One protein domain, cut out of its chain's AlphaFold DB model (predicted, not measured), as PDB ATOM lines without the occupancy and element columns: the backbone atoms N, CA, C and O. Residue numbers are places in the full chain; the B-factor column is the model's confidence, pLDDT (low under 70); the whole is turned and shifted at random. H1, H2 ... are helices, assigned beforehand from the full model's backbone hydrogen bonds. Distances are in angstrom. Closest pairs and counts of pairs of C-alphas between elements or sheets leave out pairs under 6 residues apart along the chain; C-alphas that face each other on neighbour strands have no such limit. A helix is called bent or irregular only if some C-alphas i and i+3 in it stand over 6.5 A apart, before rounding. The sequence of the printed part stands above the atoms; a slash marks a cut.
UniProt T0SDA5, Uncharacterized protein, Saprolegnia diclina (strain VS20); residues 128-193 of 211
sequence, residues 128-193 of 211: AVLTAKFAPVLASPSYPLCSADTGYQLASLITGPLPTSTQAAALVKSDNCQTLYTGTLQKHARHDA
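Overview. This is residues 128 to 193 of the 211 residues of an uncharacterized protein of Saprolegnia diclina (strain VS20) (UniProt T0SDA5). The longest helix, H5, runs along one side of the domain, with H2 crossing its first part and H1 crossing it farther along. H4 makes a corner with the beginning of H5, and the loop with the short H3 lies away from H5, near H1. The 66 printed residues have five named helices, H1 to H5 in chain order, and no named strand: all helix. The whole is compact, with a radius of gyration of the C-alphas of 11.5 A and spans of 31 by 24 by 19 A.

Arrangement. H1, residues 128 to 138, touches H5, residues 175 to 191, closest at the C-alphas of Val 137 and Thr 184, 6.1 A, at a steep tilt of 45 degrees, opposite ways. H2, residues 142 to 150, touches residues 175 to 180 of H5, closest at the C-alphas of Cys 146 and Cys 177, 4.7 A, at a steep tilt of 50 degrees. H3, residues 156 to 159, is apart from H5. H4, residues 165 to 173, touches H2, closest at the C-alphas of Thr 150 and Ala 170, 5.1 A. H4 and H5 only just touch, only at the corner, with 3 pairs of C-alphas within 8 A, the closest Leu 171 and Cys 177, 5.8 A. Every O i to N i+4 pair is within hydrogen-bond range in H2 and H4, but 5 of 7 in H1 and 11 of 13 in H5; H3 is too short for such a pair.

Along the chain. H1 begins at C-alpha 128 (55.201, -25.158, 26.161) and is 14.3 A long; H2 is 12.1 A, H3 5.4 A and H4 12.6 A. H5, 23.4 A, ends at C-alpha 191 (48.218, -42.310, 24.049). H1 and H5 are only just irregular: C-alphas 133 and 136 are 7.0 A apart, and 183 and 186 are 6.8 A apart.

Size, cuts and confidence. The C-alphas of Thr 166 and Ala 193, the two farthest apart, are 32.0 A apart. The printed part has no cut, and its four links between helices are tight. The mean pLDDT of the printed part is 70.6; residues 128 to 133, 157 to 166, 169 and 183 to 193 are under 70.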
ATOM      1  N   ALA A 128      56.419 -25.188  26.965       64.56
ATOM      2  CA  ALA A 128      55.201 -25.158  26.161       64.56
ATOM      3  C   ALA A 128      54.699 -26.576  25.854       64.56
ATOM      4  O   ALA A 128      53.492 -26.825  25.908       64.56
ATOM      5  N   VAL A 129      55.607 -27.532  25.626       66.62
ATOM      6  CA  VAL A 129      55.262 -28.957  25.475       66.62
ATOM      7  C   VAL A 129      54.678 -29.520  26.774       66.62
ATOM      8  O   VAL A 129      53.627 -30.158  26.744       66.62
ATOM      9  N   LEU A 130      55.296 -29.243  27.927       64.19
ATOM     10  CA  LEU A 130      54.767 -29.641  29.238       64.19
ATOM     11  C   LEU A 130      53.393 -29.020  29.509       64.19
ATOM     12  O   LEU A 130      52.473 -29.727  29.913       64.19
ATOM     13  N   THR A 131      53.224 -27.727  29.230       68.75
ATOM     14  CA  THR A 131      51.945 -27.026  29.429       68.75
ATOM     15  C   THR A 131      50.833 -27.638  28.577       68.75
ATOM     16  O   THR A 131      49.741 -27.898  29.084       68.75
ATOM     17  N   ALA A 132      51.112 -27.960  27.310       69.81
ATOM     18  CA  ALA A 132      50.149 -28.624  26.433       69.81
ATOM     19  C   ALA A 132      49.777 -30.035  26.927       69.81
ATOM     20  O   ALA A 132      48.616 -30.435  26.839       69.81
ATOM     21  N   LYS A 133      50.736 -30.783  27.489       69.75
ATOM     22  CA  LYS A 133      50.496 -32.129  28.041       69.75
ATOM     23  C   LYS A 133      49.754 -32.110  29.379       69.75
ATOM     24  O   LYS A 133      48.989 -33.030  29.656       69.75
ATOM     25  N   PHE A 134      49.935 -31.066  30.187       73.19
ATOM     26  CA  PHE A 134      49.226 -30.889  31.456       73.19
ATOM     27  C   PHE A 134      47.855 -30.217  31.310       73.19
ATOM     28  O   PHE A 134      47.033 -30.361  32.211       73.19
ATOM     29  N   ALA A 135      47.546 -29.559  30.188       77.31
ATOM     30  CA  ALA A 135      46.233 -28.965  29.921       77.31
ATOM     31  C   ALA A 135      45.021 -29.876  30.257       77.31
ATOM     32  O   ALA A 135      44.129 -29.414  30.972       77.31
ATOM     33  N   PRO A 136      44.968 -31.164  29.853       73.69
ATOM     34  CA  PRO A 136      43.862 -32.054  30.226       73.69
ATOM     35  C   PRO A 136      43.822 -32.392  31.723       73.69
ATOM     36  O   PRO A 136      42.751 -32.658  32.264       73.69
ATOM     37  N   VAL A 137      44.969 -32.370  32.407       74.69
ATOM     38  CA  VAL A 137      45.063 -32.565  33.863       74.69
ATOM     39  C   VAL A 137      44.501 -31.345  34.583       74.69
ATOM     40  O   VAL A 137      43.692 -31.505  35.488       74.69
ATOM     41  N   LEU A 138      44.864 -30.139  34.137       77.31
ATOM     42  CA  LEU A 138      44.369 -28.871  34.686       77.31
ATOM     43  C   LEU A 138      42.868 -28.666  34.432       77.31
ATOM     44  O   LEU A 138      42.189 -28.042  35.240       77.31
ATOM     45  N   ALA A 139      42.343 -29.218  33.336       80.56
ATOM     46  CA  ALA A 139      40.918 -29.199  33.013       80.56
ATOM     47  C   ALA A 139      40.098 -30.272  33.760       80.56
ATOM     48  O   ALA A 139      38.869 -30.279  33.667       80.56
ATOM     49  N   SER A 140      40.744 -31.195  34.481       81.12
ATOM     50  CA  SER A 140      40.048 -32.265  35.198       81.12
ATOM     51  C   SER A 140      39.350 -31.731  36.456       81.12
ATOM     52  O   SER A 140      39.979 -31.030  37.250       81.12
ATOM     53  N   PRO A 141      38.092 -32.121  36.736       83.19
ATOM     54  CA  PRO A 141      37.401 -31.727  37.966       83.19
ATOM     55  C   PRO A 141      38.080 -32.269  39.235       83.19
ATOM     56  O   PRO A 141      37.906 -31.708  40.315       83.19
ATOM     57  N   SER A 142      38.898 -33.320  39.117       80.19
ATOM     58  CA  SER A 142      39.684 -33.864  40.230       80.19
ATOM     59  C   SER A 142      40.936 -33.036  40.552       80.19
ATOM     60  O   SER A 142      41.521 -33.222  41.615       80.19
ATOM     61  N   TYR A 143      41.353 -32.114  39.676       80.06
ATOM     62  CA  TYR A 143      42.529 -31.260  39.884       80.06
ATOM     63  C   TYR A 143      42.408 -30.300  41.080       80.06
ATOM     64  O   TYR A 143      43.288 -30.338  41.949       80.06
ATOM     65  N   PRO A 144      41.352 -29.467  41.201       82.12
ATOM     66  CA  PRO A 144      41.208 -28.583  42.358       82.12
ATOM     67  C   PRO A 144      41.006 -29.362  43.665       82.12
ATOM     68  O   PRO A 144      41.499 -28.930  44.703       82.12
ATOM     69  N   LEU A 145      40.359 -30.533  43.612       83.12
ATOM     70  CA  LEU A 145      40.162 -31.406  44.776       83.12
ATOM     71  C   LEU A 145      41.484 -32.023  45.249       83.12
ATOM     72  O   LEU A 145      41.824 -31.938  46.422       83.12
ATOM     73  N   CYS A 146      42.288 -32.550  44.323       80.75
ATOM     74  CA  CYS A 146      43.626 -33.051  44.631       80.75
ATOM     75  C   CYS A 146      44.547 -31.941  45.168       80.75
ATOM     76  O   CYS A 146      45.317 -32.153  46.106       80.75
ATOM     77  N   SER A 147      44.450 -30.729  44.619       82.25
ATOM     78  CA  SER A 147      45.254 -29.597  45.090       82.25
ATOM     79  C   SER A 147      44.853 -29.144  46.500       82.25
ATOM     80  O   SER A 147      45.714 -28.753  47.285       82.25
ATOM     81  N   ALA A 148      43.562 -29.224  46.839       83.81
ATOM     82  CA  ALA A 148      43.055 -28.931  48.177       83.81
ATOM     83  C   ALA A 148      43.479 -29.995  49.204       83.81
ATOM     84  O   ALA A 148      43.923 -29.638  50.291       83.81
ATOM     85  N   ASP A 149      43.423 -31.279  48.837       77.31
ATOM     86  CA  ASP A 149      43.813 -32.389  49.716       77.31
ATOM     87  C   ASP A 149      45.313 -32.389  50.043       77.31
ATOM     88  O   ASP A 149      45.736 -32.856  51.101       77.31
ATOM     89  N   THR A 150      46.135 -31.891  49.120       80.19
ATOM     90  CA  THR A 150      47.598 -31.974  49.217       80.19
ATOM     91  C   THR A 150      48.261 -30.666  49.605       80.19
ATOM     92  O   THR A 150      49.419 -30.673  50.015       80.19
ATOM     93  N   GLY A 151      47.567 -29.536  49.445       78.69
ATOM     94  CA  GLY A 151      48.173 -28.211  49.544       78.69
ATOM     95  C   GLY A 151      49.263 -27.974  48.492       78.69
ATOM     96  O   GLY A 151      50.129 -27.124  48.697       78.69
ATOM     97  N   TYR A 152      49.268 -28.744  47.396       77.62
ATOM     98  CA  TYR A 152      50.230 -28.633  46.304       77.62
ATOM     99  C   TYR A 152      49.514 -28.429  44.970       77.62
ATOM    100  O   TYR A 152      48.613 -29.176  44.600       77.62
ATOM    101  N   GLN A 153      49.940 -27.415  44.222       81.56
ATOM    102  CA  GLN A 153      49.442 -27.162  42.876       81.56
ATOM    103  C   GLN A 153      50.263 -28.000  41.897       81.56
ATOM    104  O   GLN A 153      51.429 -27.694  41.671       81.56
ATOM    105  N   LEU A 154      49.680 -29.034  41.276       71.31
ATOM    106  CA  LEU A 154      50.430 -29.852  40.306       71.31
ATOM    107  C   LEU A 154      50.948 -29.031  39.110       71.31
ATOM    108  O   LEU A 154      51.964 -29.402  38.530       71.31
ATOM    109  N   ALA A 155      50.321 -27.895  38.775       71.25
ATOM    110  CA  ALA A 155      50.853 -26.944  37.792       71.25
ATOM    111  C   ALA A 155      52.260 -26.427  38.155       71.25
ATOM    112  O   ALA A 155      53.060 -26.123  37.271       71.25
ATOM    113  N   SER A 156      52.591 -26.369  39.449       70.38
ATOM    114  CA  SER A 156      53.909 -25.968  39.938       70.38
ATOM    115  C   SER A 156      55.007 -26.979  39.614       70.38
ATOM    116  O   SER A 156      56.169 -26.615  39.717       70.38
ATOM    117  N   LEU A 157      54.694 -28.190  39.136       66.94
ATOM    118  CA  LEU A 157      55.707 -29.102  38.587       66.94
ATOM    119  C   LEU A 157      56.339 -28.571  37.290       66.94
ATOM    120  O   LEU A 157      57.422 -29.015  36.923       66.94
ATOM    121  N   ILE A 158      55.667 -27.650  36.587       65.06
ATOM    122  CA  ILE A 158      56.131 -27.112  35.300       65.06
ATOM    123  C   ILE A 158      57.114 -25.951  35.509       65.06
ATOM    124  O   ILE A 158      58.084 -25.824  34.767       65.06
ATOM    125  N   THR A 159      56.857 -25.087  36.495       59.03
ATOM    126  CA  THR A 159      57.573 -23.806  36.665       59.03
ATOM    127  C   THR A 159      58.002 -23.496  38.098       59.03
ATOM    128  O   THR A 159      58.655 -22.482  38.334       59.03
ATOM    129  N   GLY A 160      57.621 -24.326  39.067       62.09
ATOM    130  CA  GLY A 160      57.779 -24.072  40.494       62.09
ATOM    131  C   GLY A 160      58.551 -25.172  41.229       62.09
ATOM    132  O   GLY A 160      59.125 -26.070  40.611       62.09
ATOM    133  N   PRO A 161      58.604 -25.097  42.568       58.47
ATOM    134  CA  PRO A 161      59.300 -26.089  43.372       58.47
ATOM    135  C   PRO A 161      58.589 -27.449  43.330       58.47
ATOM    136  O   PRO A 161      57.356 -27.546  43.270       58.47
ATOM    137  N   LEU A 162      59.392 -28.513  43.411       65.62
ATOM    138  CA  LEU A 162      58.911 -29.876  43.635       65.62
ATOM    139  C   LEU A 162      58.113 -29.956  44.955       65.62
ATOM    140  O   LEU A 162      58.379 -29.178  45.877       65.62
ATOM    141  N   PRO A 163      57.143 -30.883  45.072       62.47
ATOM    142  CA  PRO A 163      56.374 -31.050  46.300       62.47
ATOM    143  C   PRO A 163      57.283 -31.456  47.467       62.47
ATOM    144  O   PRO A 163      58.188 -32.277  47.320       62.47
ATOM    145  N   THR A 164      57.012 -30.905  48.650       67.00
ATOM    146  CA  THR A 164      57.658 -31.329  49.902       67.00
ATOM    147  C   THR A 164      57.294 -32.774  50.243       67.00
ATOM    148  O   THR A 164      56.301 -33.312  49.753       67.00
ATOM    149  N   SER A 165      58.048 -33.414  51.138       63.34
ATOM    150  CA  SER A 165      57.766 -34.787  51.583       63.34
ATOM    151  C   SER A 165      56.350 -34.956  52.155       63.34
ATOM    152  O   SER A 165      55.689 -35.958  51.884       63.34
ATOM    153  N   THR A 166      55.839 -33.956  52.881       62.81
ATOM    154  CA  THR A 166      54.464 -33.935  53.403       62.81
ATOM    155  C   THR A 166      53.430 -33.863  52.280       62.81
ATOM    156  O   THR A 166      52.454 -34.611  52.294       62.81
ATOM    157  N   GLN A 167      53.664 -33.013  51.277       70.69
ATOM    158  CA  GLN A 167      52.788 -32.885  50.110       70.69
ATOM    159  C   GLN A 167      52.815 -34.158  49.252       70.69
ATOM    160  O   GLN A 167      51.765 -34.652  48.857       70.69
ATOM    161  N   ALA A 168      53.990 -34.753  49.032       70.12
ATOM    162  CA  ALA A 168      54.135 -36.014  48.307       70.12
ATOM    163  C   ALA A 168      53.399 -37.171  49.010       70.12
ATOM    164  O   ALA A 168      52.698 -37.948  48.363       70.12
ATOM    165  N   ALA A 169      53.486 -37.253  50.342       67.12
ATOM    166  CA  ALA A 169      52.740 -38.240  51.120       67.12
ATOM    167  C   ALA A 169      51.217 -38.025  51.041       67.12
ATOM    168  O   ALA A 169      50.461 -38.998  51.009       67.12
ATOM    169  N   ALA A 170      50.762 -36.770  50.986       71.25
ATOM    170  CA  ALA A 170      49.353 -36.441  50.791       71.25
ATOM    171  C   ALA A 170      48.869 -36.798  49.374       71.25
ATOM    172  O   ALA A 170      47.769 -37.331  49.230       71.25
ATOM    173  N   LEU A 171      49.700 -36.597  48.341       73.69
ATOM    174  CA  LEU A 171      49.384 -36.978  46.957       73.69
ATOM    175  C   LEU A 171      49.080 -38.475  46.829       73.69
ATOM    176  O   LEU A 171      48.143 -38.855  46.133       73.69
ATOM    177  N   VAL A 172      49.856 -39.327  47.507       75.69
ATOM    178  CA  VAL A 172      49.674 -40.790  47.466       75.69
ATOM    179  C   VAL A 172      48.397 -41.228  48.194       75.69
ATOM    180  O   VAL A 172      47.774 -42.215  47.802       75.69
ATOM    181  N   LYS A 173      48.000 -40.501  49.245       75.88
ATOM    182  CA  LYS A 173      46.855 -40.844  50.104       75.88
ATOM    183  C   LYS A 173      45.519 -40.255  49.646       75.88
ATOM    184  O   LYS A 173      44.489 -40.734  50.102       75.88
ATOM    185  N   SER A 174      45.518 -39.227  48.798       79.44
ATOM    186  CA  SER A 174      44.282 -38.599  48.320       79.44
ATOM    187  C   SER A 174      43.631 -39.430  47.211       79.44
ATOM    188  O   SER A 174      44.199 -39.606  46.129       79.44
ATOM    189  N   ASP A 175      42.394 -39.865  47.444       81.75
ATOM    190  CA  ASP A 175      41.565 -40.547  46.443       81.75
ATOM    191  C   ASP A 175      41.303 -39.655  45.215       81.75
ATOM    192  O   ASP A 175      41.258 -40.130  44.075       81.75
ATOM    193  N   ASN A 176      41.209 -38.336  45.420       81.88
ATOM    194  CA  ASN A 176      41.071 -37.359  44.340       81.88
ATOM    195  C   ASN A 176      42.340 -37.292  43.480       81.88
ATOM    196  O   ASN A 176      42.253 -37.247  42.249       81.88
ATOM    197  N   CYS A 177      43.522 -37.347  44.101       78.81
ATOM    198  CA  CYS A 177      44.797 -37.402  43.387       78.81
ATOM    199  C   CYS A 177      45.009 -38.735  42.665       78.81
ATOM    200  O   CYS A 177      45.494 -38.743  41.532       78.81
ATOM    201  N   GLN A 178      44.590 -39.859  43.252       76.56
ATOM    202  CA  GLN A 178      44.623 -41.156  42.574       76.56
ATOM    203  C   GLN A 178      43.677 -41.193  41.368       76.56
ATOM    204  O   GLN A 178      44.047 -41.702  40.305       76.56
ATOM    205  N   THR A 179      42.490 -40.596  41.495       79.25
ATOM    206  CA  THR A 179      41.522 -40.455  40.397       79.25
ATOM    207  C   THR A 179      42.082 -39.579  39.278       79.25
ATOM    208  O   THR A 179      41.979 -39.933  38.104       79.25
ATOM    209  N   LEU A 180      42.753 -38.476  39.620       77.88
ATOM    210  CA  LEU A 180      43.436 -37.613  38.654       77.88
ATOM    211  C   LEU A 180      44.582 -38.351  37.936       77.88
ATOM    212  O   LEU A 180      44.720 -38.267  36.710       77.88
ATOM    213  N   TYR A 181      45.380 -39.116  38.686       72.19
ATOM    214  CA  TYR A 181      46.521 -39.863  38.162       72.19
ATOM    215  C   TYR A 181      46.093 -40.988  37.209       72.19
ATOM    216  O   TYR A 181      46.537 -41.048  36.061       72.19
ATOM    217  N   THR A 182      45.193 -41.862  37.654       73.00
ATOM    218  CA  THR A 182      44.732 -43.034  36.887       73.00
ATOM    219  C   THR A 182      43.720 -42.669  35.799       73.00
ATOM    220  O   THR A 182      43.709 -43.267  34.719       73.00
ATOM    221  N   GLY A 183      42.881 -41.663  36.053       65.88
ATOM    222  CA  GLY A 183      41.804 -41.236  35.168       65.88
ATOM    223  C   GLY A 183      42.261 -40.346  34.016       65.88
ATOM    224  O   GLY A 183      41.712 -40.472  32.920       65.88
ATOM    225  N   THR A 184      43.270 -39.497  34.236       64.94
ATOM    226  CA  THR A 184      43.669 -38.455  33.275       64.94
ATOM    227  C   THR A 184      45.139 -38.568  32.879       64.94
ATOM    228  O   THR A 184      45.436 -38.681  31.688       64.94
ATOM    229  N   LEU A 185      46.051 -38.606  33.855       65.56
ATOM    230  CA  LEU A 185      47.506 -38.581  33.639       65.56
ATOM    231  C   LEU A 185      48.020 -39.849  32.938       65.56
ATOM    232  O   LEU A 185      48.654 -39.766  31.888       65.56
ATOM    233  N   GLN A 186      47.671 -41.034  33.445       66.25
ATOM    234  CA  GLN A 186      48.084 -42.309  32.847       66.25
ATOM    235  C   GLN A 186      47.459 -42.573  31.471       66.25
ATOM    236  O   GLN A 186      48.062 -43.261  30.645       66.25
ATOM    237  N   LYS A 187      46.244 -42.071  31.215       60.50
ATOM    238  CA  LYS A 187      45.577 -42.251  29.915       60.50
ATOM    239  C   LYS A 187      46.221 -41.393  28.830       60.50
ATOM    240  O   LYS A 187      46.442 -41.896  27.734       60.50
ATOM    241  N   HIS A 188      46.580 -40.150  29.149       59.81
ATOM    242  CA  HIS A 188      47.271 -39.271  28.205       59.81
ATOM    243  C   HIS A 188      48.720 -39.716  27.973       59.81
ATOM    244  O   HIS A 188      49.142 -39.798  26.826       59.81
ATOM    245  N   ALA A 189      49.438 -40.147  29.018       55.00
ATOM    246  CA  ALA A 189      50.798 -40.676  28.877       55.00
ATOM    247  C   ALA A 189      50.880 -41.942  27.994       55.00
ATOM    248  O   ALA A 189      51.870 -42.140  27.293       55.00
ATOM    249  N   ARG A 190      49.839 -42.793  27.986       48.25
ATOM    250  CA  ARG A 190      49.783 -43.995  27.130       48.25
ATOM    251  C   ARG A 190      49.405 -43.710  25.676       48.25
ATOM    252  O   ARG A 190      49.810 -44.467  24.800       48.25
ATOM    253  N   HIS A 191      48.662 -42.639  25.407       43.09
ATOM    254  CA  HIS A 191      48.218 -42.310  24.049       43.09
ATOM    255  C   HIS A 191      49.341 -41.725  23.169       43.09
ATOM    256  O   HIS A 191      49.257 -41.785  21.945       43.09
ATOM    257  N   ASP A 192      50.412 -41.217  23.784       45.28
ATOM    258  CA  ASP A 192      51.560 -40.596  23.108       45.28
ATOM    259  C   ASP A 192      52.707 -41.570  22.765       45.28
ATOM    260  O   ASP A 192      53.650 -41.203  22.062       45.28
ATOM    261  N   ALA A 193      52.634 -42.832  23.203       42.34
ATOM    262  CA  ALA A 193      53.682 -43.830  22.955       42.34
ATOM    263  C   ALA A 193      53.820 -44.248  21.472       42.34
ATOM    264  O   ALA A 193      54.815 -44.871  21.106       42.34
TER     265      ALA A 193